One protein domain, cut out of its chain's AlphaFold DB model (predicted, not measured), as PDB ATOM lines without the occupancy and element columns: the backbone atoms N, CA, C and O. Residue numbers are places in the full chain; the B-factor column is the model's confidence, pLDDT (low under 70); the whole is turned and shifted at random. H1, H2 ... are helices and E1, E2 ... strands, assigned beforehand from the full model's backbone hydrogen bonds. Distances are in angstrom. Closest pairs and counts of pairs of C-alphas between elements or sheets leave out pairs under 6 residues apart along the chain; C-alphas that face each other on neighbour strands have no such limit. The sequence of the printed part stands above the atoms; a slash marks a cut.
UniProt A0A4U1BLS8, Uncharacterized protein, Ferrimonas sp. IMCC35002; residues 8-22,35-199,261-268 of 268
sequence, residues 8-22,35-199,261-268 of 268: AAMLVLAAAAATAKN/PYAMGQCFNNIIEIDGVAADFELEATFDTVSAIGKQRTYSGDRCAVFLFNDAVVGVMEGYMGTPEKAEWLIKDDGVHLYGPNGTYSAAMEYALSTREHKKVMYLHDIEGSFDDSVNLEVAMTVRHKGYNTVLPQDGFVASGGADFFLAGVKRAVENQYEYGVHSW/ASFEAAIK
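AT A GLANCE: This is residues 8 to 22, 35 to 199 and 261 to 268 of the 268 residues of an uncharacterized protein of Ferrimonas sp. IMCC35002 (UniProt A0A4U1BLS8). A twisted sheet of eight strands runs through the domain, with H3 and H5 over one face and H1 and H6 over the other; near one end a small sheet of E2, E3 and E4 is partly face to face with it, near E5 and E6. The printed part has 188 residues, with six named helices and twelve named strands in the order H1 H2 E1 E2 E3 E4 E5 E6 E7 E8 H3 E9 H4 E10 H5 E11 E12 H6. The large sheet, E1 E5 E6 E7 E8 E9 E10 E11, is mixed; the small one, E2 E3 E4, is antiparallel. The class is mixed, and the whole is compact, with a radius of gyration of the C-alphas of 15.6 A and spans of 40 by 36 by 30 A.

IN THESE COORDINATES: Find C-alpha 8 at (0.122, 8.330, -47.254), where H1, residues 8 to 15, begins. Next come H2 (38 to 41), E1 (45 to 48), E2 (56 to 60), E3 (63 to 67), E4 (71 to 74), E5 (78 to 83), E6 (86 to 93, 21.5 A), E7 (100 to 106, 19.0 A) and E8 (109 to 113). Then read H3 (121 to 129), E9 (135 to 141), H4 (147 to 160, 20.0 A), E10 (163 to 166), H5 (175 to 181), E11 (186 to 188), E12 (193 to 196) and H6 (263 to 266), which ends at C-alpha 266, (-0.221, 1.908, -22.683).

HOW THE PARTS SIT: E5 E6 E7 E8 is a meander, each strand the antiparallel neighbour of the one before; see N 81 and O 89, 2.9 A, N 90 and O 103, 2.9 A, and N 104 and O 111, 2.8 A. E8-H3-E9, E9-H4-E10 and E10-H5-E11 are strand-helix-strand units, parallel neighbours with a helix between, with right-handed crossovers; see N 110 and O 135, 2.8 A, N 136 and O 163, 2.8 A, and N 166 and O 187, 3.0 A. H1 and H3 both have a height over the sheet of 8.6 A, on opposite faces. H4 and H5 touch, Ala 154 and Phe 179 being their closest C-alphas at 5.0 A, at a shallow tilt of 22 degrees. Every O i to N i+4 pair is within hydrogen-bond range in H3, H4 and H5; H1 has 2 of 4, and H2 and H6 are too short for one.

THE WHOLE: The C-alphas farthest apart, of Gly 50 and Ser 198, are 46.4 A apart. Residues 23 to 34 and 200 to 260 are not printed, leaving gaps of 26.6 A and 28.1 A between C-alphas. Of the links printed whole, none is long. Mean pLDDT of the printed part is 72.9, with 78 residues under 70, among them 8 to 22 and 35 to 78.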
ATOM      1  N   ALA A   8      -1.240   8.217 -46.765       35.88
ATOM      2  CA  ALA A   8       0.122   8.330 -47.254       35.88
ATOM      3  C   ALA A   8       1.218   8.586 -46.223       35.88
ATOM      4  O   ALA A   8       2.207   7.859 -46.161       35.88
ATOM      5  N   ALA A   9       1.054   9.623 -45.401       30.16
ATOM      6  CA  ALA A   9       2.091  10.045 -44.473       30.16
ATOM      7  C   ALA A   9       2.306   9.004 -43.362       30.16
ATOM      8  O   ALA A   9       3.383   8.929 -42.770       30.16
ATOM      9  N   MET A  10       1.294   8.177 -43.083       40.84
ATOM     10  CA  MET A  10       1.321   7.194 -42.008       40.84
ATOM     11  C   MET A  10       2.042   5.901 -42.409       40.84
ATOM     12  O   MET A  10       2.768   5.368 -41.567       40.84
ATOM     13  N   LEU A  11       1.933   5.431 -43.659       40.34
ATOM     14  CA  LEU A  11       2.712   4.277 -44.144       40.34
ATOM     15  C   LEU A  11       4.207   4.578 -44.291       40.34
ATOM     16  O   LEU A  11       5.035   3.701 -44.048       40.34
ATOM     17  N   VAL A  12       4.563   5.817 -44.634       36.41
ATOM     18  CA  VAL A  12       5.961   6.245 -44.804       36.41
ATOM     19  C   VAL A  12       6.800   6.001 -43.539       36.41
ATOM     20  O   VAL A  12       7.944   5.551 -43.622       36.41
ATOM     21  N   LEU A  13       6.225   6.217 -42.349       38.16
ATOM     22  CA  LEU A  13       6.897   5.914 -41.076       38.16
ATOM     23  C   LEU A  13       6.978   4.411 -40.768       38.16
ATOM     24  O   LEU A  13       7.905   3.985 -40.086       38.16
ATOM     25  N   ALA A  14       6.035   3.611 -41.271       42.88
ATOM     26  CA  ALA A  14       5.960   2.177 -41.012       42.88
ATOM     27  C   ALA A  14       7.148   1.407 -41.601       42.88
ATOM     28  O   ALA A  14       7.628   0.453 -41.000       42.88
ATOM     29  N   ALA A  15       7.619   1.790 -42.787       40.34
ATOM     30  CA  ALA A  15       8.554   0.973 -43.557       40.34
ATOM     31  C   ALA A  15      10.044   1.249 -43.261       40.34
ATOM     32  O   ALA A  15      10.881   0.401 -43.550       40.34
ATOM     33  N   ALA A  16      10.414   2.372 -42.634       40.66
ATOM     34  CA  ALA A  16      11.817   2.810 -42.530       40.66
ATOM     35  C   ALA A  16      12.768   1.888 -41.721       40.66
ATOM     36  O   ALA A  16      13.983   2.084 -41.779       40.66
ATOM     37  N   ALA A  17      12.253   0.886 -41.001       42.84
ATOM     38  CA  ALA A  17      13.051  -0.020 -40.165       42.84
ATOM     39  C   ALA A  17      12.580  -1.493 -40.180       42.84
ATOM     40  O   ALA A  17      13.097  -2.317 -39.421       42.84
ATOM     41  N   ALA A  18      11.634  -1.856 -41.056       45.62
ATOM     42  CA  ALA A  18      11.062  -3.199 -41.062       45.62
ATOM     43  C   ALA A  18      12.098  -4.251 -41.508       45.62
ATOM     44  O   ALA A  18      12.658  -4.176 -42.601       45.62
ATOM     45  N   THR A  19      12.342  -5.243 -40.650       46.62
ATOM     46  CA  THR A  19      13.110  -6.456 -40.960       46.62
ATOM     47  C   THR A  19      12.292  -7.671 -40.525       46.62
ATOM     48  O   THR A  19      11.823  -7.734 -39.386       46.62
ATOM     49  N   ALA A  20      12.055  -8.617 -41.436       47.41
ATOM     50  CA  ALA A  20      11.339  -9.849 -41.117       47.41
ATOM     51  C   ALA A  20      12.187 -10.723 -40.176       47.41
ATOM     52  O   ALA A  20      13.390 -10.886 -40.386       47.41
ATOM     53  N   LYS A  21      11.577 -11.307 -39.133       46.91
ATOM     54  CA  LYS A  21      12.315 -12.143 -38.167       46.91
ATOM     55  C   LYS A  21      12.785 -13.484 -38.734       46.91
ATOM     56  O   LYS A  21      13.685 -14.067 -38.142       46.91
ATOM     57  N   ASN A  22      12.215 -13.966 -39.842       42.66
ATOM     58  CA  ASN A  22      12.566 -15.243 -40.468       42.66
ATOM     59  C   ASN A  22      12.330 -15.194 -41.989       42.66
ATOM     60  O   ASN A  22      11.236 -14.859 -42.430       42.66
ATOM     61  N   PRO A  35     -12.521 -19.561 -42.461       33.28
ATOM     62  CA  PRO A  35     -13.558 -19.252 -43.441       33.28
ATOM     63  C   PRO A  35     -13.012 -18.362 -44.564       33.28
ATOM     64  O   PRO A  35     -12.357 -17.369 -44.280       33.28
ATOM     65  N   TYR A  36     -13.291 -18.748 -45.817       36.31
ATOM     66  CA  TYR A  36     -13.345 -18.049 -47.127       36.31
ATOM     67  C   TYR A  36     -12.497 -16.784 -47.463       36.31
ATOM     68  O   TYR A  36     -12.308 -16.506 -48.649       36.31
ATOM     69  N   ALA A  37     -11.970 -16.016 -46.511       39.94
ATOM     70  CA  ALA A  37     -11.279 -14.742 -46.717       39.94
ATOM     71  C   ALA A  37      -9.764 -14.882 -46.983       39.94
ATOM     72  O   ALA A  37      -9.186 -14.081 -47.719       39.94
ATOM     73  N   MET A  38      -9.104 -15.922 -46.457       41.69
ATOM     74  CA  MET A  38      -7.632 -16.018 -46.495       41.69
ATOM     75  C   MET A  38      -7.046 -16.234 -47.897       41.69
ATOM     76  O   MET A  38      -6.016 -15.653 -48.234       41.69
ATOM     77  N   GLY A  39      -7.694 -17.045 -48.738       38.09
ATOM     78  CA  GLY A  39      -7.165 -17.397 -50.061       38.09
ATOM     79  C   GLY A  39      -7.124 -16.234 -51.060       38.09
ATOM     80  O   GLY A  39      -6.503 -16.366 -52.109       38.09
ATOM     81  N   GLN A  40      -7.780 -15.109 -50.760       46.28
ATOM     82  CA  GLN A  40      -7.885 -13.974 -51.680       46.28
ATOM     83  C   GLN A  40      -6.870 -12.864 -51.400       46.28
ATOM     84  O   GLN A  40      -6.364 -12.262 -52.345       46.28
ATOM     85  N   CYS A  41      -6.516 -12.632 -50.132       51.12
ATOM     86  CA  CYS A  41      -5.522 -11.622 -49.755       51.12
ATOM     87  C   CYS A  41      -4.125 -11.935 -50.311       51.12
ATOM     88  O   CYS A  41      -3.462 -11.059 -50.858       51.12
ATOM     89  N   PHE A  42      -3.680 -13.194 -50.221       50.19
ATOM     90  CA  PHE A  42      -2.331 -13.585 -50.658       50.19
ATOM     91  C   PHE A  42      -2.152 -13.638 -52.179       50.19
ATOM     92  O   PHE A  42      -1.021 -13.723 -52.648       50.19
ATOM     93  N   ASN A  43      -3.232 -13.537 -52.960       54.34
ATOM     94  CA  ASN A  43      -3.108 -13.351 -54.406       54.34
ATOM     95  C   ASN A  43      -2.701 -11.910 -54.769       54.34
ATOM     96  O   ASN A  43      -2.321 -11.664 -55.910       54.34
ATOM     97  N   ASN A  44      -2.730 -10.978 -53.802       62.22
ATOM     98  CA  ASN A  44      -2.528  -9.542 -54.003       62.22
ATOM     99  C   ASN A  44      -1.448  -8.988 -53.085       62.22
ATOM    100  O   ASN A  44      -1.677  -8.131 -52.226       62.22
ATOM    101  N   ILE A  45      -0.245  -9.513 -53.286       66.62
ATOM    102  CA  ILE A  45       0.963  -9.045 -52.619       66.62
ATOM    103  C   ILE A  45       1.532  -7.857 -53.399       66.62
ATOM    104  O   ILE A  45       1.815  -7.936 -54.598       66.62
ATOM    105  N   ILE A  46       1.706  -6.741 -52.699       66.94
ATOM    106  CA  ILE A  46       2.252  -5.496 -53.229       66.94
ATOM    107  C   ILE A  46       3.640  -5.297 -52.627       66.94
ATOM    108  O   ILE A  46       3.783  -4.847 -51.491       66.94
ATOM    109  N   GLU A  47       4.667  -5.628 -53.407       66.44
ATOM    110  CA  GLU A  47       6.064  -5.383 -53.045       66.44
ATOM    111  C   GLU A  47       6.442  -3.910 -53.260       66.44
ATOM    112  O   GLU A  47       6.420  -3.349 -54.370       66.44
ATOM    113  N   ILE A  48       6.805  -3.263 -52.160       64.56
ATOM    114  CA  ILE A  48       7.311  -1.901 -52.125       64.56
ATOM    115  C   ILE A  48       8.843  -1.987 -52.186       64.56
ATOM    116  O   ILE A  48       9.495  -2.358 -51.214       64.56
ATOM    117  N   ASP A  49       9.412  -1.615 -53.337       54.41
ATOM    118  CA  ASP A  49      10.866  -1.535 -53.540       54.41
ATOM    119  C   ASP A  49      11.313  -0.088 -53.318       54.41
ATOM    120  O   ASP A  49      10.749   0.813 -53.950       54.41
ATOM    121  N   GLY A  50      12.343   0.139 -52.498       55.09
ATOM    122  CA  GLY A  50      13.007   1.442 -52.368       55.09
ATOM    123  C   GLY A  50      13.204   1.921 -50.930       55.09
ATOM    124  O   GLY A  50      13.225   1.138 -49.989       55.09
ATOM    125  N   VAL A  51      13.385   3.233 -50.764       46.09
ATOM    126  CA  VAL A  51      13.331   3.904 -49.456       46.09
ATOM    127  C   VAL A  51      11.862   4.224 -49.184       46.09
ATOM    128  O   VAL A  51      11.189   4.746 -50.066       46.09
ATOM    129  N   ALA A  52      11.384   3.933 -47.975       43.53
ATOM    130  CA  ALA A  52      10.010   4.085 -47.473       43.53
ATOM    131  C   ALA A  52       9.309   5.453 -47.695       43.53
ATOM    132  O   ALA A  52       8.175   5.623 -47.265       43.53
ATOM    133  N   ALA A  53       9.963   6.434 -48.320       38.44
ATOM    134  CA  ALA A  53       9.581   7.843 -48.303       38.44
ATOM    135  C   ALA A  53       8.483   8.272 -49.297       38.44
ATOM    136  O   ALA A  53       7.929   9.347 -49.098       38.44
ATOM    137  N   ASP A  54       8.135   7.481 -50.320       39.56
ATOM    138  CA  ASP A  54       7.443   8.041 -51.499       39.56
ATOM    139  C   ASP A  54       6.163   7.302 -51.939       39.56
ATOM    140  O   ASP A  54       5.944   7.160 -53.146       39.56
ATOM    141  N   PHE A  55       5.295   6.819 -51.034       42.16
ATOM    142  CA  PHE A  55       3.994   6.323 -51.511       42.16
ATOM    143  C   PHE A  55       2.760   6.610 -50.651       42.16
ATOM    144  O   PHE A  55       2.749   6.403 -49.440       42.16
ATOM    145  N   GLU A  56       1.693   7.057 -51.326       45.16
ATOM    146  CA  GLU A  56       0.338   7.126 -50.775       45.16
ATOM    147  C   GLU A  56      -0.434   5.857 -51.142       45.16
ATOM    148  O   GLU A  56      -0.362   5.409 -52.286       45.16
ATOM    149  N   LEU A  57      -1.180   5.276 -50.203       48.94
ATOM    150  CA  LEU A  57      -2.156   4.244 -50.537       48.94
ATOM    151  C   LEU A  57      -3.523   4.892 -50.704       48.94
ATOM    152  O   LEU A  57      -4.007   5.572 -49.803       48.94
ATOM    153  N   GLU A  58      -4.126   4.679 -51.865       45.62
ATOM    154  CA  GLU A  58      -5.511   5.033 -52.131       45.62
ATOM    155  C   GLU A  58      -6.249   3.780 -52.568       45.62
ATOM    156  O   GLU A  58      -5.816   3.049 -53.460       45.62
ATOM    157  N   ALA A  59      -7.375   3.522 -51.929       42.81
ATOM    158  CA  ALA A  59      -8.106   2.297 -52.109       42.81
ATOM    159  C   ALA A  59      -9.572   2.617 -52.382       42.81
ATOM    160  O   ALA A  59     -10.259   3.200 -51.555       42.81
ATOM    161  N   THR A  60     -10.060   2.223 -53.554       45.31
ATOM    162  CA  THR A  60     -11.472   2.339 -53.947       45.31
ATOM    163  C   THR A  60     -12.131   0.964 -53.936       45.31
ATOM    164  O   THR A  60     -11.423  -0.037 -53.887       45.31
ATOM    165  N   PHE A  61     -13.461   0.885 -54.013       41.38
ATOM    166  CA  PHE A  61     -14.207  -0.386 -54.023       41.38
ATOM    167  C   PHE A  61     -13.555  -1.492 -54.878       41.38
ATOM    168  O   PHE A  61     -13.376  -2.611 -54.407       41.38
ATOM    169  N   ASP A  62     -13.102  -1.143 -56.085       43.78
ATOM    170  CA  ASP A  62     -12.530  -2.094 -57.042       43.78
ATOM    171  C   ASP A  62     -11.004  -2.033 -57.149       43.78
ATOM    172  O   ASP A  62     -10.411  -2.863 -57.845       43.78
ATOM    173  N   THR A  63     -10.356  -1.035 -56.536       47.31
ATOM    174  CA  THR A  63      -8.924  -0.815 -56.744       47.31
ATOM    175  C   THR A  63      -8.123  -0.544 -55.486       47.31
ATOM    176  O   THR A  63      -8.572   0.090 -54.533       47.31
ATOM    177  N   VAL A  64      -6.876  -0.994 -55.516       48.50
ATOM    178  CA  VAL A  64      -5.829  -0.567 -54.590       48.50
ATOM    179  C   VAL A  64      -4.761   0.124 -55.421       48.50
ATOM    180  O   VAL A  64      -4.284  -0.441 -56.404       48.50
ATOM    181  N   SER A  65      -4.411   1.356 -55.073       49.47
ATOM    182  CA  SER A  65      -3.405   2.154 -55.767       49.47
ATOM    183  C   SER A  65      -2.303   2.556 -54.800       49.47
ATOM    184  O   SER A  65      -2.567   3.141 -53.756       49.47
ATOM    185  N   ALA A  66      -1.054   2.271 -55.174       50.78
ATOM    186  CA  ALA A  66       0.124   2.841 -54.525       50.78
ATOM    187  C   ALA A  66       0.632   4.021 -55.372       50.78
ATOM    188  O   ALA A  66       1.241   3.845 -56.439       50.78
ATOM    189  N   ILE A  67       0.334   5.237 -54.924       47.62
ATOM    190  CA  ILE A  67       0.708   6.502 -55.558       47.62
ATOM    191  C   ILE A  67       2.204   6.706 -55.320       47.62
ATOM    192  O   ILE A  67       2.607   7.041 -54.222       47.62
ATOM    193  N   GLY A  68       3.019   6.453 -56.342       43.72
ATOM    194  CA  GLY A  68       4.489   6.482 -56.283       43.72
ATOM    195  C   GLY A  68       5.114   5.497 -57.273       43.72
ATOM    196  O   GLY A  68       6.055   5.830 -57.989       43.72
ATOM    197  N   LYS A  69       4.491   4.317 -57.428       44.62
ATOM    198  CA  LYS A  69       4.816   3.334 -58.482       44.62
ATOM    199  C   LYS A  69       3.770   3.243 -59.610       44.62
ATOM    200  O   LYS A  69       3.986   2.476 -60.543       44.62
ATOM    201  N   GLN A  70       2.659   3.992 -59.538       42.88
ATOM    202  CA  GLN A  70       1.535   3.928 -60.500       42.88
ATOM    203  C   GLN A  70       1.104   2.478 -60.802       42.88
ATOM    204  O   GLN A  70       1.037   2.048 -61.953       42.88
ATOM    205  N   ARG A  71       0.818   1.694 -59.757       47.88
ATOM    206  CA  ARG A  71       0.156   0.394 -59.919       47.88
ATOM    207  C   ARG A  71      -1.250   0.469 -59.352       47.88
ATOM    208  O   ARG A  71      -1.414   0.771 -58.175       47.88
ATOM    209  N   THR A  72      -2.225   0.203 -60.212       44.06
ATOM    210  CA  THR A  72      -3.632   0.008 -59.865       44.06
ATOM    211  C   THR A  72      -3.893  -1.491 -59.902       44.06
ATOM    212  O   THR A  72      -3.774  -2.116 -60.955       44.06
ATOM    213  N   TYR A  73      -4.207  -2.068 -58.751       48.72
ATOM    214  CA  TYR A  73      -4.604  -3.464 -58.613       48.72
ATOM    215  C   TYR A  73      -6.123  -3.503 -58.731       48.72
ATOM    216  O   TYR A  73      -6.796  -2.835 -57.956       48.72
ATOM    217  N   SER A  74      -6.645  -4.174 -59.757       40.78
ATOM    218  CA  SER A  74      -8.067  -4.169 -60.117       40.78
ATOM    219  C   SER A  74      -8.717  -5.487 -59.714       40.78
ATOM    220  O   SER A  74      -8.311  -6.524 -60.228       40.78
ATOM    221  N   GLY A  75      -9.791  -5.425 -58.925       48.94
ATOM    222  CA  GLY A  75     -10.701  -6.550 -58.685       48.94
ATOM    223  C   GLY A  75     -10.501  -7.313 -57.377       48.94
ATOM    224  O   GLY A  75     -11.173  -8.323 -57.173       48.94
ATOM    225  N   ASP A  76      -9.629  -6.841 -56.487       52.94
ATOM    226  CA  ASP A  76      -9.238  -7.602 -55.308       52.94
ATOM    227  C   ASP A  76      -9.610  -6.925 -53.987       52.94
ATOM    228  O   ASP A  76      -9.256  -5.783 -53.698       52.94
ATOM    229  N   ARG A  77     -10.347  -7.691 -53.176       63.75
ATOM    230  CA  ARG A  77     -11.001  -7.280 -51.922       63.75
ATOM    231  C   ARG A  77     -10.040  -7.141 -50.746       63.75
ATOM    232  O   ARG A  77     -10.466  -6.847 -49.640       63.75
ATOM    233  N   CYS A  78      -8.762  -7.412 -50.960       68.31
ATOM    234  CA  CYS A  78      -7.752  -7.377 -49.923       68.31
ATOM    235  C   CYS A  78      -6.372  -7.200 -50.551       68.31
ATOM    236  O   CYS A  78      -6.120  -7.739 -51.629       68.31
ATOM    237  N   ALA A  79      -5.482  -6.473 -49.882       70.19
ATOM    238  CA  ALA A  79      -4.102  -6.286 -50.306       70.19
ATOM    239  C   ALA A  79      -3.142  -6.413 -49.123       70.19
ATOM    240  O   ALA A  79      -3.412  -5.916 -48.027       70.19
ATOM    241  N   VAL A  80      -2.000  -7.053 -49.376       74.12
ATOM    242  CA  VAL A  80      -0.898  -7.179 -48.417       74.12
ATOM    243  C   VAL A  80       0.284  -6.380 -48.932       74.12
ATOM    244  O   VAL A  80       0.752  -6.598 -50.048       74.12
ATOM    245  N   PHE A  81       0.790  -5.469 -48.112       73.31
ATOM    246  CA  PHE A  81       1.913  -4.613 -48.463       73.31
ATOM    247  C   PHE A  81       3.188  -5.160 -47.838       73.31
ATOM    248  O   PHE A  81       3.275  -5.273 -46.613       73.31
ATOM    249  N   LEU A  82       4.173  -5.482 -48.677       70.69
ATOM    250  CA  LEU A  82       5.485  -5.957 -48.252       70.69
ATOM    251  C   LEU A  82       6.548  -4.882 -48.458       70.69
ATOM    252  O   LEU A  82       6.610  -4.258 -49.514       70.69
ATOM    253  N   PHE A  83       7.425  -4.721 -47.473       69.12
ATOM    254  CA  PHE A  83       8.658  -3.948 -47.580       69.12
ATOM    255  C   PHE A  83       9.811  -4.778 -47.016       69.12
ATOM    256  O   PHE A  83       9.760  -5.163 -45.849       69.12
ATOM    257  N   ASN A  84      10.837  -5.063 -47.827       67.19
ATOM    258  CA  ASN A  84      11.944  -5.964 -47.462       67.19
ATOM    259  C   ASN A  84      11.449  -7.281 -46.825       67.19
ATOM    260  O   ASN A  84      11.865  -7.638 -45.721       67.19
ATOM    261  N   ASP A  85      10.503  -7.951 -47.489       67.50
ATOM    262  CA  ASP A  85       9.857  -9.202 -47.053       67.50
ATOM    263  C   ASP A  85       9.036  -9.121 -45.747       67.50
ATOM    264  O   ASP A  85       8.481 -10.123 -45.296       67.50
ATOM    265  N   ALA A  86       8.896  -7.939 -45.139       67.19
ATOM    266  CA  ALA A  86       8.050  -7.724 -43.970       67.19
ATOM    267  C   ALA A  86       6.682  -7.160 -44.367       67.19
ATOM    268  O   ALA A  86       6.601  -6.221 -45.160       67.19
ATOM    269  N   VAL A  87       5.605  -7.666 -43.757       73.75
ATOM    270  CA  VAL A  87       4.279  -7.047 -43.903       73.75
ATOM    271  C   VAL A  87       4.259  -5.706 -43.170       73.75
ATOM    272  O   VAL A  87       4.519  -5.618 -41.966       73.75
ATOM    273  N   VAL A  88       3.962  -4.646 -43.915       73.81
ATOM    274  CA  VAL A  88       3.850  -3.270 -43.406       73.81
ATOM    275  C   VAL A  88       2.418  -2.759 -43.401       73.81
ATOM    276  O   VAL A  88       2.116  -1.785 -42.715       73.81
ATOM    277  N   GLY A  89       1.527  -3.437 -44.120       77.50
ATOM    278  CA  GLY A  89       0.118  -3.108 -44.128       77.50
ATOM    279  C   GLY A  89      -0.733  -4.262 -44.628       77.50
ATOM    280  O   GLY A  89      -0.301  -5.045 -45.477       77.50
ATOM    281  N   VAL A  90      -1.952  -4.329 -44.117       77.38
ATOM    282  CA  VAL A  90      -3.021  -5.172 -44.642       77.38
ATOM    283  C   VAL A  90      -4.232  -4.280 -44.827       77.38
ATOM    284  O   VAL A  90      -4.546  -3.462 -43.964       77.38
ATOM    285  N   MET A  91      -4.888  -4.426 -45.964       75.75
ATOM    286  CA  MET A  91      -6.131  -3.732 -46.239       75.75
ATOM    287  C   MET A  91      -7.172  -4.727 -46.703       75.75
ATOM    288  O   MET A  91      -6.871  -5.553 -47.563       75.75
ATOM    289  N   GLU A  92      -8.384  -4.617 -46.176       72.94
ATOM    290  CA  GLU A  92      -9.469  -5.568 -46.398       72.94
ATOM    291  C   GLU A  92     -10.771  -4.808 -46.645       72.94
ATOM    292  O   GLU A  92     -11.136  -3.915 -45.891       72.94
ATOM    293  N   GLY A  93     -11.464  -5.130 -47.730       66.81
ATOM    294  CA  GLY A  93     -12.778  -4.590 -48.058       66.81
ATOM    295  C   GLY A  93     -13.867  -5.634 -47.841       66.81
ATOM    296  O   GLY A  93     -13.643  -6.834 -48.027       66.81
ATOM    297  N   TYR A  94     -15.069  -5.169 -47.509       61.12
ATOM    298  CA  TYR A  94     -16.241  -6.023 -47.338       61.12
ATOM    299  C   TYR A  94     -17.153  -6.012 -48.570       61.12
ATOM    300  O   TYR A  94     -17.232  -5.033 -49.313       61.12
ATOM    301  N   MET A  95     -17.854  -7.123 -48.818       57.09
ATOM    302  CA  MET A  95     -18.700  -7.259 -50.007       57.09
ATOM    303  C   MET A  95     -19.801  -6.197 -50.052       57.09
ATOM    304  O   MET A  95     -20.600  -6.083 -49.132       57.09
ATOM    305  N   GLY A  96     -19.888  -5.476 -51.173       56.81
ATOM    306  CA  GLY A  96     -20.990  -4.549 -51.441       56.81
ATOM    307  C   GLY A  96     -20.881  -3.183 -50.761       56.81
ATOM    308  O   GLY A  96     -21.806  -2.388 -50.904       56.81
ATOM    309  N   THR A  97     -19.765  -2.882 -50.085       61.00
ATOM    310  CA  THR A  97     -19.523  -1.576 -49.449       61.00
ATOM    311  C   THR A  97     -18.221  -0.953 -49.961       61.00
ATOM    312  O   THR A  97     -17.274  -1.688 -50.236       61.00
ATOM    313  N   PRO A  98     -18.136   0.383 -50.105       63.09
ATOM    314  CA  PRO A  98     -16.896   1.060 -50.492       63.09
ATOM    315  C   PRO A  98     -15.862   1.141 -49.354       63.09
ATOM    316  O   PRO A  98     -14.742   1.589 -49.593       63.09
ATOM    317  N   GLU A  99     -16.243   0.755 -48.137       67.00
ATOM    318  CA  GLU A  99     -15.446   0.878 -46.920       67.00
ATOM    319  C   GLU A  99     -14.381  -0.219 -46.814       67.00
ATOM    320  O   GLU A  99     -14.508  -1.308 -47.387       67.00
ATOM    321  N   LYS A 100     -13.304   0.077 -46.077       71.38
ATOM    322  CA  LYS A 100     -12.154  -0.818 -45.926       71.38
ATOM    323  C   LYS A 100     -11.576  -0.740 -44.525       71.38
ATOM    324  O   LYS A 100     -11.407   0.358 -44.010       71.38
ATOM    325  N   ALA A 101     -11.216  -1.892 -43.977       77.50
ATOM    326  CA  ALA A 101     -10.343  -1.996 -42.824       77.50
ATOM    327  C   ALA A 101      -8.893  -1.820 -43.287       77.50
ATOM    328  O   ALA A 101      -8.431  -2.508 -44.203       77.50
ATOM    329  N   GLU A 102      -8.156  -0.928 -42.641       80.25
ATOM    330  CA  GLU A 102      -6.742  -0.692 -42.905       80.25
ATOM    331  C   GLU A 102      -5.942  -0.893 -41.630       80.25
ATOM    332  O   GLU A 102      -6.200  -0.270 -40.605       80.25
ATOM    333  N   TRP A 103      -4.928  -1.744 -41.715       83.62
ATOM    334  CA  TRP A 103      -4.043  -2.049 -40.608       83.62
ATOM    335  C   TRP A 103      -2.612  -1.775 -41.034       83.62
ATOM    336  O   TRP A 103      -2.066  -2.464 -41.897       83.62
ATOM    337  N   LEU A 104      -1.989  -0.775 -40.422       80.69
ATOM    338  CA  LEU A 104      -0.616  -0.373 -40.704       80.69
ATOM    339  C   LEU A 104       0.284  -0.853 -39.582       80.69
ATOM    340  O   LEU A 104       0.172  -0.386 -38.450       80.69
ATOM    341  N   ILE A 105       1.198  -1.761 -39.893       82.56
ATOM    342  CA  ILE A 105       2.116  -2.309 -38.902       82.56
ATOM    343  C   ILE A 105       3.346  -1.411 -38.884       82.56
ATOM    344  O   ILE A 105       4.000  -1.231 -39.908       82.56
ATOM    345  N   LYS A 106       3.667  -0.839 -37.730       80.25
ATOM    346  CA  LYS A 106       4.814   0.041 -37.495       80.25
ATOM    347  C   LYS A 106       5.584  -0.443 -36.278       80.25
ATOM    348  O   LYS A 106       5.107  -1.287 -35.532       80.25
ATOM    349  N   ASP A 107       6.769   0.100 -36.048       81.75
ATOM    350  CA  ASP A 107       7.588  -0.320 -34.909       81.75
ATOM    351  C   ASP A 107       6.954   0.074 -33.565       81.75
ATOM    352  O   ASP A 107       7.076  -0.649 -32.574       81.75
ATOM    353  N   ASP A 108       6.250   1.209 -33.528       86.19
ATOM    354  CA  ASP A 108       5.538   1.713 -32.355       86.19
ATOM    355  C   ASP A 108       4.189   1.029 -32.107       86.19
ATOM    356  O   ASP A 108       3.662   1.145 -31.002       86.19
ATOM    357  N   GLY A 109       3.680   0.258 -33.067       90.06
ATOM    358  CA  GLY A 109       2.469  -0.537 -32.928       90.06
ATOM    359  C   GLY A 109       1.727  -0.692 -34.246       90.06
ATOM    360  O   GLY A 109       2.273  -0.492 -35.327       90.06
ATOM    361  N   VAL A 110       0.459  -1.062 -34.158       90.44
ATOM    362  CA  VAL A 110      -0.414  -1.243 -35.315       90.44
ATOM    363  C   VAL A 110      -1.440  -0.122 -35.327       90.44
ATOM    364  O   VAL A 110      -2.083   0.133 -34.313       90.44
ATOM    365  N   HIS A 111      -1.584   0.566 -36.452       88.56
ATOM    366  CA  HIS A 111      -2.541   1.657 -36.623       88.56
ATOM    367  C   HIS A 111      -3.722   1.176 -37.453       88.56
ATOM    368  O   HIS A 111      -3.514   0.672 -38.554       88.56
ATOM    369  N   LEU A 112      -4.927   1.334 -36.915       88.44
ATOM    370  CA  LEU A 112      -6.165   0.849 -37.507       88.44
ATOM    371  C   LEU A 112      -7.044   2.016 -37.965       88.44
ATOM    372  O   LEU A 112      -7.221   2.991 -37.222       88.44
ATOM    373  N   TYR A 113      -7.608   1.872 -39.163       86.12
ATOM    374  CA  TYR A 113      -8.578   2.782 -39.775       86.12
ATOM    375  C   TYR A 113      -9.696   1.988 -40.450       86.12
ATOM    376  O   TYR A 113      -9.487   0.858 -40.893       86.12
ATOM    377  N   GLY A 114     -10.849   2.633 -40.575       81.81
ATOM    378  CA  GLY A 114     -12.047   2.073 -41.169       81.81
ATOM    379  C   GLY A 114     -12.751   1.059 -40.268       81.81
ATOM    380  O   GLY A 114     -12.255   0.721 -39.190       81.81
ATOM    381  N   PRO A 115     -13.942   0.602 -40.682       76.62
ATOM    382  CA  PRO A 115     -14.702  -0.397 -39.943       76.62
ATOM    383  C   PRO A 115     -13.900  -1.685 -39.776       76.62
ATOM    384  O   PRO A 115     -13.150  -2.110 -40.654       76.62
ATOM    385  N   ASN A 116     -14.082  -2.306 -38.622       72.00
ATOM    386  CA  ASN A 116     -13.442  -3.554 -38.263       72.00
ATOM    387  C   ASN A 116     -14.348  -4.753 -38.606       72.00
ATOM    388  O   ASN A 116     -15.373  -4.613 -39.272       72.00
ATOM    389  N   GLY A 117     -13.990  -5.959 -38.180       57.81
ATOM    390  CA  GLY A 117     -14.753  -7.166 -38.535       57.81
ATOM    391  C   GLY A 117     -14.194  -7.899 -39.750       57.81
ATOM    392  O   GLY A 117     -14.889  -8.675 -40.398       57.81
ATOM    393  N   THR A 118     -12.910  -7.692 -40.039       59.38
ATOM    394  CA  THR A 118     -12.133  -8.579 -40.900       59.38
ATOM    395  C   THR A 118     -10.846  -8.985 -40.179       59.38
ATOM    396  O   THR A 118     -10.182  -8.175 -39.531       59.38
ATOM    397  N   TYR A 119     -10.518 -10.277 -40.239       62.03
ATOM    398  CA  TYR A 119      -9.246 -10.812 -39.761       62.03
ATOM    399  C   TYR A 119      -8.736 -11.871 -40.720       62.03
ATOM    400  O   TYR A 119      -9.156 -13.027 -40.681       62.03
ATOM    401  N   SER A 120      -7.825 -11.489 -41.611       60.94
ATOM    402  CA  SER A 120      -7.164 -12.472 -42.465       60.94
ATOM    403  C   SER A 120      -5.951 -13.107 -41.808       60.94
ATOM    404  O   SER A 120      -5.271 -12.537 -40.952       60.94
ATOM    405  N   ALA A 121      -5.560 -14.257 -42.357       60.81
ATOM    406  CA  ALA A 121      -4.215 -14.783 -42.169       60.81
ATOM    407  C   ALA A 121      -3.112 -13.784 -42.536       60.81
ATOM    408  O   ALA A 121      -2.010 -13.935 -42.022       60.81
ATOM    409  N   ALA A 122      -3.351 -12.785 -43.395       60.81
ATOM    410  CA  ALA A 122      -2.339 -11.766 -43.656       60.81
ATOM    411  C   ALA A 122      -2.103 -10.899 -42.415       60.81
ATOM    412  O   ALA A 122      -0.952 -10.597 -42.100       60.81
ATOM    413  N   MET A 123      -3.166 -10.572 -41.674       70.06
ATOM    414  CA  MET A 123      -3.043  -9.914 -40.379       70.06
ATOM    415  C   MET A 123      -2.342 -10.808 -39.360       70.06
ATOM    416  O   MET A 123      -1.341 -10.403 -38.774       70.06
ATOM    417  N   GLU A 124      -2.797 -12.049 -39.190       74.00
ATOM    418  CA  GLU A 124      -2.162 -12.996 -38.263       74.00
ATOM    419  C   GLU A 124      -0.672 -13.210 -38.589       74.00
ATOM    420  O   GLU A 124       0.186 -13.218 -37.699       74.00
ATOM    421  N   TYR A 125      -0.334 -13.311 -39.875       69.00
ATOM    422  CA  TYR A 125       1.042 -13.382 -40.353       69.00
ATOM    423  C   TYR A 125       1.821 -12.106 -40.009       69.00
ATOM    424  O   TYR A 125       2.913 -12.187 -39.446       69.00
ATOM    425  N   ALA A 126       1.267 -10.921 -40.276       70.06
ATOM    426  CA  ALA A 126       1.922  -9.650 -39.968       70.06
ATOM    427  C   ALA A 126       2.217  -9.505 -38.466       70.06
ATOM    428  O   ALA A 126       3.344  -9.185 -38.076       70.06
ATOM    429  N   LEU A 127       1.233  -9.826 -37.619       77.00
ATOM    430  CA  LEU A 127       1.352  -9.746 -36.162       77.00
ATOM    431  C   LEU A 127       2.311 -10.792 -35.573       77.00
ATOM    432  O   LEU A 127       2.816 -10.598 -34.465       77.00
ATOM    433  N   SER A 128       2.547 -11.907 -36.271       74.19
ATOM    434  CA  SER A 128       3.423 -12.992 -35.806       74.19
ATOM    435  C   SER A 128       4.863 -12.894 -36.315       74.19
ATOM    436  O   SER A 128       5.770 -13.422 -35.666       74.19
ATOM    437  N   THR A 129       5.106 -12.216 -37.439       69.25
ATOM    438  CA  THR A 129       6.415 -12.232 -38.118       69.25
ATOM    439  C   THR A 129       7.212 -10.940 -38.008       69.25
ATOM    440  O   THR A 129       8.444 -10.974 -38.107       69.25
ATOM    441  N   ARG A 130       6.547  -9.808 -37.759       73.50
ATOM    442  CA  ARG A 130       7.204  -8.510 -37.624       73.50
ATOM    443  C   ARG A 130       7.416  -8.134 -36.162       73.50
ATOM    444  O   ARG A 130       6.510  -8.233 -35.341       73.50
ATOM    445  N   GLU A 131       8.605  -7.639 -35.828       81.56
ATOM    446  CA  GLU A 131       8.815  -6.996 -34.529       81.56
ATOM    447  C   GLU A 131       8.161  -5.615 -34.498       81.56
ATOM    448  O   GLU A 131       8.395  -4.789 -35.374       81.56
ATOM    449  N   HIS A 132       7.324  -5.396 -33.490       85.00
ATOM    450  CA  HIS A 132       6.647  -4.139 -33.205       85.00
ATOM    451  C   HIS A 132       6.173  -4.150 -31.749       85.00
ATOM    452  O   HIS A 132       6.104  -5.208 -31.107       85.00
ATOM    453  N   LYS A 133       5.840  -2.979 -31.206       91.69
ATOM    454  CA  LYS A 133       5.172  -2.917 -29.906       91.69
ATOM    455  C   LYS A 133       3.765  -3.503 -29.987       91.69
ATOM    456  O   LYS A 133       3.060  -3.359 -30.980       91.69
ATOM    457  N   LYS A 134       3.316  -4.095 -28.883       94.88
ATOM    458  CA  LYS A 134       1.963  -4.643 -28.756       94.88
ATOM    459  C   LYS A 134       0.941  -3.561 -28.404       94.88
ATOM    460  O   LYS A 134       0.355  -3.577 -27.322       94.88
ATOM    461  N   VAL A 135       0.758  -2.604 -29.307       96.75
ATOM    462  CA  VAL A 135      -0.167  -1.473 -29.150       96.75
ATOM    463  C   VAL A 135      -0.999  -1.341 -30.420       96.75
ATOM    464  O   VAL A 135      -0.436  -1.264 -31.505       96.75
ATOM    465  N   MET A 136      -2.320  -1.317 -30.275       95.44
ATOM    466  CA  MET A 136      -3.278  -1.007 -31.332       95.44
ATOM    467  C   MET A 136      -3.711   0.454 -31.183       95.44
ATOM    468  O   MET A 136      -4.341   0.814 -30.188       95.44
ATOM    469  N   TYR A 137      -3.373   1.292 -32.155       95.25
ATOM    470  CA  TYR A 137      -3.823   2.676 -32.255       95.25
ATOM    471  C   TYR A 137      -5.087   2.719 -33.109       95.25
ATOM    472  O   TYR A 137      -5.020   2.442 -34.305       95.25
ATOM    473  N   LEU A 138      -6.222   3.066 -32.511       95.00
ATOM    474  CA  LEU A 138      -7.516   3.094 -33.194       95.00
ATOM    475  C   LEU A 138      -7.830   4.538 -33.586       95.00
ATOM    476  O   LEU A 138      -8.137   5.360 -32.727       95.00
ATOM    477  N   HIS A 139      -7.665   4.869 -34.865       90.88
ATOM    478  CA  HIS A 139      -7.768   6.256 -35.333       90.88
ATOM    479  C   HIS A 139      -9.176   6.622 -35.775       90.88
ATOM    480  O   HIS A 139      -9.645   7.715 -35.477       90.88
ATOM    481  N   ASP A 140      -9.829   5.740 -36.520       89.56
ATOM    482  CA  ASP A 140     -11.145   6.016 -37.086       89.56
ATOM    483  C   ASP A 140     -11.863   4.709 -37.394       89.56
ATOM    484  O   ASP A 140     -11.729   4.182 -38.493       89.56
ATOM    485  N   ILE A 141     -12.545   4.139 -36.404       90.62
ATOM    486  CA  ILE A 141     -13.224   2.846 -36.530       90.62
ATOM    487  C   ILE A 141     -14.702   3.050 -36.224       90.62
ATOM    488  O   ILE A 141     -15.130   2.984 -35.073       90.62
ATOM    489  N   GLU A 142     -15.480   3.330 -37.263       86.19
ATOM    490  CA  GLU A 142     -16.888   3.720 -37.118       86.19
ATOM    491  C   GLU A 142     -17.806   2.545 -36.732       86.19
ATOM    492  O   GLU A 142     -18.902   2.759 -36.220       86.19
ATOM    493  N   GLY A 143     -17.345   1.306 -36.923       85.69
ATOM    494  CA  GLY A 143     -18.085   0.114 -36.538       85.69
ATOM    495  C   GLY A 143     -17.476  -1.170 -37.064       85.69
ATOM    496  O   GLY A 143     -16.252  -1.285 -37.166       85.69
ATOM    497  N   SER A 144     -18.338  -2.130 -37.374       83.25
ATOM    498  CA  SER A 144     -17.989  -3.455 -37.878       83.25
ATOM    499  C   SER A 144     -18.820  -3.818 -39.103       83.25
ATOM    500  O   SER A 144     -19.980  -3.433 -39.213       83.25
ATOM    501  N   PHE A 145     -18.229  -4.586 -40.015       76.38
ATOM    502  CA  PHE A 145     -18.977  -5.216 -41.109       76.38
ATOM    503  C   PHE A 145     -19.716  -6.482 -40.679       76.38
ATOM    504  O   PHE A 145     -20.765  -6.814 -41.228       76.38
ATOM    505  N   ASP A 146     -19.114  -7.204 -39.740       81.31
ATOM    506  CA  ASP A 146     -19.615  -8.439 -39.158       81.31
ATOM    507  C   ASP A 146     -19.261  -8.404 -37.671       81.31
ATOM    508  O   ASP A 146     -18.081  -8.359 -37.297       81.31
ATOM    509  N   ASP A 147     -20.290  -8.337 -36.831       84.81
ATOM    510  CA  ASP A 147     -20.118  -8.165 -35.395       84.81
ATOM    511  C   ASP A 147     -19.469  -9.393 -34.755       84.81
ATOM    512  O   ASP A 147     -18.539  -9.247 -33.959       84.81
ATOM    513  N   SER A 148     -19.872 -10.603 -35.155       83.88
ATOM    514  CA  SER A 148     -19.300 -11.845 -34.636       83.88
ATOM    515  C   SER A 148     -17.810 -11.937 -34.979       83.88
ATOM    516  O   SER A 148     -16.989 -12.185 -34.091       83.88
ATOM    517  N   VAL A 149     -17.423 -11.637 -36.228       82.56
ATOM    518  CA  VAL A 149     -16.001 -11.581 -36.608       82.56
ATOM    519  C   VAL A 149     -15.280 -10.509 -35.799       82.56
ATOM    520  O   VAL A 149     -14.196 -10.777 -35.285       82.56
ATOM    521  N   ASN A 150     -15.859  -9.316 -35.628       86.75
ATOM    522  CA  ASN A 150     -15.250  -8.240 -34.845       86.75
ATOM    523  C   ASN A 150     -14.928  -8.670 -33.403       86.75
ATOM    524  O   ASN A 150     -13.809  -8.425 -32.936       86.75
ATOM    525  N   LEU A 151     -15.855  -9.357 -32.724       90.06
ATOM    526  CA  LEU A 151     -15.630  -9.884 -31.374       90.06
ATOM    527  C   LEU A 151     -14.519 -10.947 -31.354       90.06
ATOM    528  O   LEU A 151     -13.655 -10.925 -30.471       90.06
ATOM    529  N   GLU A 152     -14.467 -11.836 -32.348       86.50
ATOM    530  CA  GLU A 152     -13.392 -12.829 -32.481       86.50
ATOM    531  C   GLU A 152     -12.014 -12.177 -32.699       86.50
ATOM    532  O   GLU A 152     -11.020 -12.564 -32.062       86.50
ATOM    533  N   VAL A 153     -11.938 -11.148 -33.555       85.19
ATOM    534  CA  VAL A 153     -10.701 -10.381 -33.773       85.19
ATOM    535  C   VAL A 153     -10.268  -9.712 -32.473       85.19
ATOM    536  O   VAL A 153      -9.104  -9.811 -32.071       85.19
ATOM    537  N   ALA A 154     -11.208  -9.050 -31.798       91.06
ATOM    538  CA  ALA A 154     -10.987  -8.368 -30.534       91.06
ATOM    539  C   ALA A 154     -10.408  -9.345 -29.494       91.06
ATOM    540  O   ALA A 154      -9.360  -9.084 -28.895       91.06
ATOM    541  N   MET A 155     -10.990 -10.537 -29.354       90.50
ATOM    542  CA  MET A 155     -10.472 -11.558 -28.441       90.50
ATOM    543  C   MET A 155      -9.098 -12.096 -28.852       90.50
ATOM    544  O   MET A 155      -8.251 -12.358 -27.995       90.50
ATOM    545  N   THR A 156      -8.800 -12.185 -30.147       88.12
ATOM    546  CA  THR A 156      -7.455 -12.545 -30.618       88.12
ATOM    547  C   THR A 156      -6.413 -11.499 -30.210       88.12
ATOM    548  O   THR A 156      -5.344 -11.841 -29.690       88.12
ATOM    549  N   VAL A 157      -6.733 -10.212 -30.362       89.81
ATOM    550  CA  VAL A 157      -5.897  -9.083 -29.917       89.81
ATOM    551  C   VAL A 157      -5.689  -9.111 -28.399       89.81
ATOM    552  O   VAL A 157      -4.548  -8.999 -27.928       89.81
ATOM    553  N   ARG A 158      -6.761  -9.366 -27.639       93.88
ATOM    554  CA  ARG A 158      -6.731  -9.560 -26.182       93.88
ATOM    555  C   ARG A 158      -5.781 -10.688 -25.782       93.88
ATOM    556  O   ARG A 158      -4.893 -10.474 -24.954       93.88
ATOM    557  N   HIS A 159      -5.923 -11.870 -26.382       92.31
ATOM    558  CA  HIS A 159      -5.120 -13.058 -26.069       92.31
ATOM    559  C   HIS A 159      -3.646 -12.910 -26.449       92.31
ATOM    560  O   HIS A 159      -2.767 -13.413 -25.748       92.31
ATOM    561  N   LYS A 160      -3.344 -12.162 -27.515       90.62
ATOM    562  CA  LYS A 160      -1.961 -11.826 -27.882       90.62
ATOM    563  C   LYS A 160      -1.340 -10.762 -26.973       90.62
ATOM    564  O   LYS A 160      -0.124 -10.551 -27.041       90.62
ATOM    565  N   GLY A 161      -2.126 -10.139 -26.096       95.12
ATOM    566  CA  GLY A 161      -1.656  -9.209 -25.077       95.12
ATOM    567  C   GLY A 161      -1.395  -7.799 -25.600       95.12
ATOM    568  O   GLY A 161      -0.479  -7.141 -25.108       95.12
ATOM    569  N   TYR A 162      -2.143  -7.358 -26.612       96.31
ATOM    570  CA  TYR A 162      -2.061  -5.985 -27.103       96.31
ATOM    571  C   TYR A 162      -2.769  -5.013 -26.164       96.31
ATOM    572  O   TYR A 162      -3.791  -5.330 -25.555       96.31
ATOM    573  N   ASN A 163      -2.219  -3.810 -26.064       98.44
ATOM    574  CA  ASN A 163      -2.918  -2.650 -25.529       98.44
ATOM    575  C   ASN A 163      -3.722  -1.994 -26.654       98.44
ATOM    576  O   ASN A 163      -3.337  -2.091 -27.816       98.44
ATOM    577  N   THR A 164      -4.791  -1.293 -26.311       98.12
ATOM    578  CA  THR A 164      -5.568  -0.474 -27.245       98.12
ATOM    579  C   THR A 164      -5.515   0.970 -26.787       98.12
ATOM    580  O   THR A 164      -5.597   1.273 -25.589       98.12
ATOM    581  N   VAL A 165      -5.338   1.875 -27.741       98.31
ATOM    582  CA  VAL A 165      -5.315   3.304 -27.464       98.31
ATOM    583  C   VAL A 165      -6.145   4.081 -28.474       98.31
ATOM    584  O   VAL A 165      -6.078   3.805 -29.673       98.31
ATOM    585  N   LEU A 166      -6.886   5.075 -27.984       97.38
ATOM    586  CA  LEU A 166      -7.392   6.167 -28.813       97.38
ATOM    587  C   LEU A 166      -6.350   7.286 -28.796       97.38
ATOM    588  O   LEU A 166      -6.181   7.913 -27.746       97.38
ATOM    589  N   PRO A 167      -5.600   7.506 -29.889       95.00
ATOM    590  CA  PRO A 167      -4.722   8.662 -30.002       95.00
ATOM    591  C   PRO A 167      -5.548   9.952 -30.101       95.00
ATOM    592  O   PRO A 167      -6.779   9.918 -30.155       95.00
ATOM    593  N   GLN A 168      -4.869  11.095 -30.127       93.25
ATOM    594  CA  GLN A 168      -5.508  12.382 -30.368       93.25
ATOM    595  C   GLN A 168      -6.334  12.349 -31.660       93.25
ATOM    596  O   GLN A 168      -5.869  11.836 -32.678       93.25
ATOM    597  N   ASP A 169      -7.553  12.892 -31.597       90.56
ATOM    598  CA  ASP A 169      -8.550  12.872 -32.678       90.56
ATOM    599  C   ASP A 169      -9.004  11.455 -33.090       90.56
ATOM    600  O   ASP A 169      -9.609  11.273 -34.148       90.56
ATOM    601  N   GLY A 170      -8.723  10.449 -32.253       93.50
ATOM    602  CA  GLY A 170      -9.173   9.077 -32.439       93.50
ATOM    603  C   GLY A 170     -10.682   8.940 -32.248       93.50
ATOM    604  O   GLY A 170     -11.234   9.421 -31.254       93.50
ATOM    605  N   PHE A 171     -11.329   8.242 -33.178       95.12
ATOM    606  CA  PHE A 171     -12.756   7.937 -33.149       95.12
ATOM    607  C   PHE A 171     -12.981   6.428 -33.161       95.12
ATOM    608  O   PHE A 171     -12.425   5.711 -33.996       95.12
ATOM    609  N   VAL A 172     -13.833   5.957 -32.255       96.94
ATOM    610  CA  VAL A 172     -14.415   4.617 -32.325       96.94
ATOM    611  C   VAL A 172     -15.911   4.684 -32.073       96.94
ATOM    612  O   VAL A 172     -16.354   5.437 -31.207       96.94
ATOM    613  N   ALA A 173     -16.681   3.865 -32.778       95.50
ATOM    614  CA  ALA A 173     -18.090   3.631 -32.490       95.50
ATOM    615  C   ALA A 173     -18.472   2.174 -32.778       95.50
ATOM    616  O   ALA A 173     -17.720   1.455 -33.438       95.50
ATOM    617  N   SER A 174     -19.621   1.727 -32.259       93.44
ATOM    618  CA  SER A 174     -20.168   0.384 -32.518       93.44
ATOM    619  C   SER A 174     -19.129  -0.728 -32.264       93.44
ATOM    620  O   SER A 174     -18.451  -0.701 -31.237       93.44
ATOM    621  N   GLY A 175     -18.906  -1.654 -33.201       92.19
ATOM    622  CA  GLY A 175     -17.861  -2.677 -33.088       92.19
ATOM    623  C   GLY A 175     -16.435  -2.139 -32.881       92.19
ATOM    624  O   GLY A 175     -15.607  -2.818 -32.272       92.19
ATOM    625  N   GLY A 176     -16.132  -0.904 -33.293       93.88
ATOM    626  CA  GLY A 176     -14.869  -0.238 -32.961       93.88
ATOM    627  C   GLY A 176     -14.733   0.067 -31.466       93.88
ATOM    628  O   GLY A 176     -13.641  -0.059 -30.901       93.88
ATOM    629  N   ALA A 177     -15.842   0.413 -30.807       97.06
ATOM    630  CA  ALA A 177     -15.901   0.589 -29.361       97.06
ATOM    631  C   ALA A 177     -15.644  -0.749 -28.646       97.06
ATOM    632  O   ALA A 177     -14.814  -0.813 -27.741       97.06
ATOM    633  N   ASP A 178     -16.242  -1.845 -29.123       96.25
ATOM    634  CA  ASP A 178     -15.956  -3.192 -28.610       96.25
ATOM    635  C   ASP A 178     -14.493  -3.592 -28.812       96.25
ATOM    636  O   ASP A 178     -13.843  -4.110 -27.900       96.25
ATOM    637  N   PHE A 179     -13.921  -3.280 -29.974       95.75
ATOM    638  CA  PHE A 179     -12.527  -3.589 -30.260       95.75
ATOM    639  C   PHE A 179     -11.554  -2.822 -29.360       95.75
ATOM    640  O   PHE A 179     -10.564  -3.387 -28.889       95.75
ATOM    641  N   PHE A 180     -11.844  -1.556 -29.039       97.69
ATOM    642  CA  PHE A 180     -11.086  -0.812 -28.030       97.69
ATOM    643  C   PHE A 180     -11.054  -1.550 -26.688       97.69
ATOM    644  O   PHE A 180     -10.037  -1.545 -25.992       97.69
ATOM    645  N   LEU A 181     -12.127  -2.240 -26.319       98.06
ATOM    646  CA  LEU A 181     -12.225  -2.909 -25.029       98.06
ATOM    647  C   LEU A 181     -11.365  -4.174 -24.904       98.06
ATOM    648  O   LEU A 181     -11.079  -4.586 -23.774       98.06
ATOM    649  N   ALA A 182     -10.867  -4.717 -26.018       96.19
ATOM    650  CA  ALA A 182      -9.961  -5.865 -26.040       96.19
ATOM    651  C   ALA A 182      -8.545  -5.587 -25.511       96.19
ATOM    652  O   ALA A 182      -7.790  -6.526 -25.235       96.19
ATOM    653  N   GLY A 183      -8.151  -4.322 -25.355       97.50
ATOM    654  CA  GLY A 183      -6.823  -3.987 -24.853       97.50
ATOM    655  C   GLY A 183      -6.575  -4.505 -23.438       97.50
ATOM    656  O   GLY A 183      -7.414  -4.376 -22.547       97.50
ATOM    657  N   VAL A 184      -5.376  -5.043 -23.188       97.88
ATOM    658  CA  VAL A 184      -4.918  -5.340 -21.819       97.88
ATOM    659  C   VAL A 184      -4.827  -4.052 -21.013       97.88
ATOM    660  O   VAL A 184      -5.382  -3.958 -19.916       97.88
ATOM    661  N   LYS A 185      -4.141  -3.060 -21.583       98.44
ATOM    662  CA  LYS A 185      -4.254  -1.664 -21.185       98.44
ATOM    663  C   LYS A 185      -5.096  -0.929 -22.214       98.44
ATOM    664  O   LYS A 185      -4.872  -1.093 -23.410       98.44
ATOM    665  N   ARG A 186      -6.014  -0.111 -21.721       98.38
ATOM    666  CA  ARG A 186      -6.941   0.709 -22.491       98.38
ATOM    667  C   ARG A 186      -6.732   2.144 -22.073       98.38
ATOM    668  O   ARG A 186      -6.891   2.464 -20.889       98.38
ATOM    669  N   ALA A 187      -6.321   2.974 -23.018       98.31
ATOM    670  CA  ALA A 187      -6.023   4.369 -22.755       98.31
ATOM    671  C   ALA A 187      -6.530   5.267 -23.876       98.31
ATOM    672  O   ALA A 187      -6.688   4.854 -25.016       98.31
ATOM    673  N   VAL A 188      -6.764   6.520 -23.534       98.00
ATOM    674  CA  VAL A 188      -7.222   7.549 -24.462       98.00
ATOM    675  C   VAL A 188      -6.315   8.760 -24.301       98.00
ATOM    676  O   VAL A 188      -5.835   9.024 -23.191       98.00
ATOM    677  N   GLU A 189      -6.040   9.457 -25.393       94.44
ATOM    678  CA  GLU A 189      -5.358  10.748 -25.379       94.44
ATOM    679  C   GLU A 189      -6.378  11.883 -25.162       94.44
ATOM    680  O   GLU A 189      -7.438  11.675 -24.576       94.44
ATOM    681  N   ASN A 190      -6.064  13.108 -25.579       89.44
ATOM    682  CA  ASN A 190      -6.999  14.229 -25.566       89.44
ATOM    683  C   ASN A 190      -7.777  14.277 -26.885       89.44
ATOM    684  O   ASN A 190      -7.263  13.847 -27.907       89.44
ATOM    685  N   GLN A 191      -8.964  14.890 -26.874       91.88
ATOM    686  CA  GLN A 191      -9.767  15.118 -28.090       91.88
ATOM    687  C   GLN A 191     -10.119  13.819 -28.834       91.88
ATOM    688  O   GLN A 191     -10.006  13.752 -30.046       91.88
ATOM    689  N   TYR A 192     -10.521  12.784 -28.102       95.25
ATOM    690  CA  TYR A 192     -11.025  11.536 -28.672       95.25
ATOM    691  C   TYR A 192     -12.554  11.505 -28.621       95.25
ATOM    692  O   TYR A 192     -13.180  12.229 -27.840       95.25
ATOM    693  N   GLU A 193     -13.138  10.598 -29.390       97.94
ATOM    694  CA  GLU A 193     -14.567  10.317 -29.401       97.94
ATOM    695  C   GLU A 193     -14.789   8.800 -29.287       97.94
ATOM    696  O   GLU A 193     -14.194   8.005 -30.016       97.94
ATOM    697  N   TYR A 194     -15.622   8.395 -28.325       98.31
ATOM    698  CA  TYR A 194     -15.991   7.001 -28.074       98.31
ATOM    699  C   TYR A 194     -17.515   6.892 -28.119       98.31
ATOM    700  O   TYR A 194     -18.203   7.372 -27.217       98.31
ATOM    701  N   GLY A 195     -18.040   6.319 -29.195       98.00
ATOM    702  CA  GLY A 195     -19.464   6.209 -29.478       98.00
ATOM    703  C   GLY A 195     -20.027   4.825 -29.175       98.00
ATOM    704  O   GLY A 195     -19.390   3.810 -29.439       98.00
ATOM    705  N   VAL A 196     -21.254   4.771 -28.664       98.19
ATOM    706  CA  VAL A 196     -22.014   3.526 -28.489       98.19
ATOM    707  C   VAL A 196     -23.441   3.697 -28.996       98.19
ATOM    708  O   VAL A 196     -23.987   4.799 -28.956       98.19
ATOM    709  N   HIS A 197     -24.039   2.608 -29.467       96.62
ATOM    710  CA  HIS A 197     -25.445   2.548 -29.852       96.62
ATOM    711  C   HIS A 197     -25.926   1.093 -29.905       96.62
ATOM    712  O   HIS A 197     -25.127   0.158 -29.807       96.62
ATOM    713  N   SER A 198     -27.233   0.901 -30.069       95.19
ATOM    714  CA  SER A 198     -27.827  -0.409 -30.331       95.19
ATOM    715  C   SER A 198     -27.409  -0.946 -31.694       95.19
ATOM    716  O   SER A 198     -27.417  -0.204 -32.668       95.19
ATOM    717  N   TRP A 199     -27.118  -2.238 -31.816       91.81
ATOM    718  CA  TRP A 199     -26.971  -2.864 -33.132       91.81
ATOM    719  C   TRP A 199     -28.341  -3.164 -33.761       91.81
ATOM    720  O   TRP A 199     -29.372  -3.204 -33.074       91.81
ATOM    721  N   ALA A 261      -5.478   2.457 -17.894       97.88
ATOM    722  CA  ALA A 261      -4.093   2.909 -17.926       97.88
ATOM    723  C   ALA A 261      -3.994   4.366 -18.402       97.88
ATOM    724  O   ALA A 261      -4.888   4.869 -19.080       97.88
ATOM    725  N   SER A 262      -2.879   5.036 -18.082       97.50
ATOM    726  CA  SER A 262      -2.525   6.286 -18.767       97.50
ATOM    727  C   SER A 262      -2.043   5.990 -20.185       97.50
ATOM    728  O   SER A 262      -1.525   4.900 -20.457       97.50
ATOM    729  N   PHE A 263      -2.156   6.976 -21.074       96.56
ATOM    730  CA  PHE A 263      -1.702   6.847 -22.455       96.56
ATOM    731  C   PHE A 263      -0.211   6.479 -22.531       96.56
ATOM    732  O   PHE A 263       0.164   5.500 -23.175       96.56
ATOM    733  N   GLU A 264       0.645   7.141 -21.749       96.56
ATOM    734  CA  GLU A 264       2.088   6.867 -21.691       96.56
ATOM    735  C   GLU A 264       2.410   5.474 -21.148       96.56
ATOM    736  O   GLU A 264       3.471   4.925 -21.439       96.56
ATOM    737  N   ALA A 265       1.543   4.906 -20.308       96.88
ATOM    738  CA  ALA A 265       1.717   3.558 -19.786       96.88
ATOM    739  C   ALA A 265       1.250   2.482 -20.777       96.88
ATOM    740  O   ALA A 265       1.738   1.350 -20.690       96.88
ATOM    741  N   ALA A 266       0.313   2.811 -21.668       96.88
ATOM    742  CA  ALA A 266      -0.221   1.908 -22.683       96.88
ATOM    743  C   ALA A 266       0.675   1.818 -23.931       96.88
ATOM    744  O   ALA A 266       0.783   0.737 -24.501       96.88
ATOM    745  N   ILE A 267       1.368   2.900 -24.308       95.69
ATOM    746  CA  ILE A 267       2.238   2.942 -25.506       95.69
ATOM    747  C   ILE A 267       3.702   2.511 -25.260       95.69
ATOM    748  O   ILE A 267       4.551   2.585 -26.158       95.69
ATOM    749  N   LYS A 268       4.034   2.143 -24.020       88.69
ATOM    750  CA  LYS A 268       5.357   1.628 -23.630       88.69
ATOM    751  C   LYS A 268       5.472   0.150 -23.943       88.69
ATOM    752  O   LYS A 268       6.452  -0.183 -24.641       88.69
TER     753      LYS A 268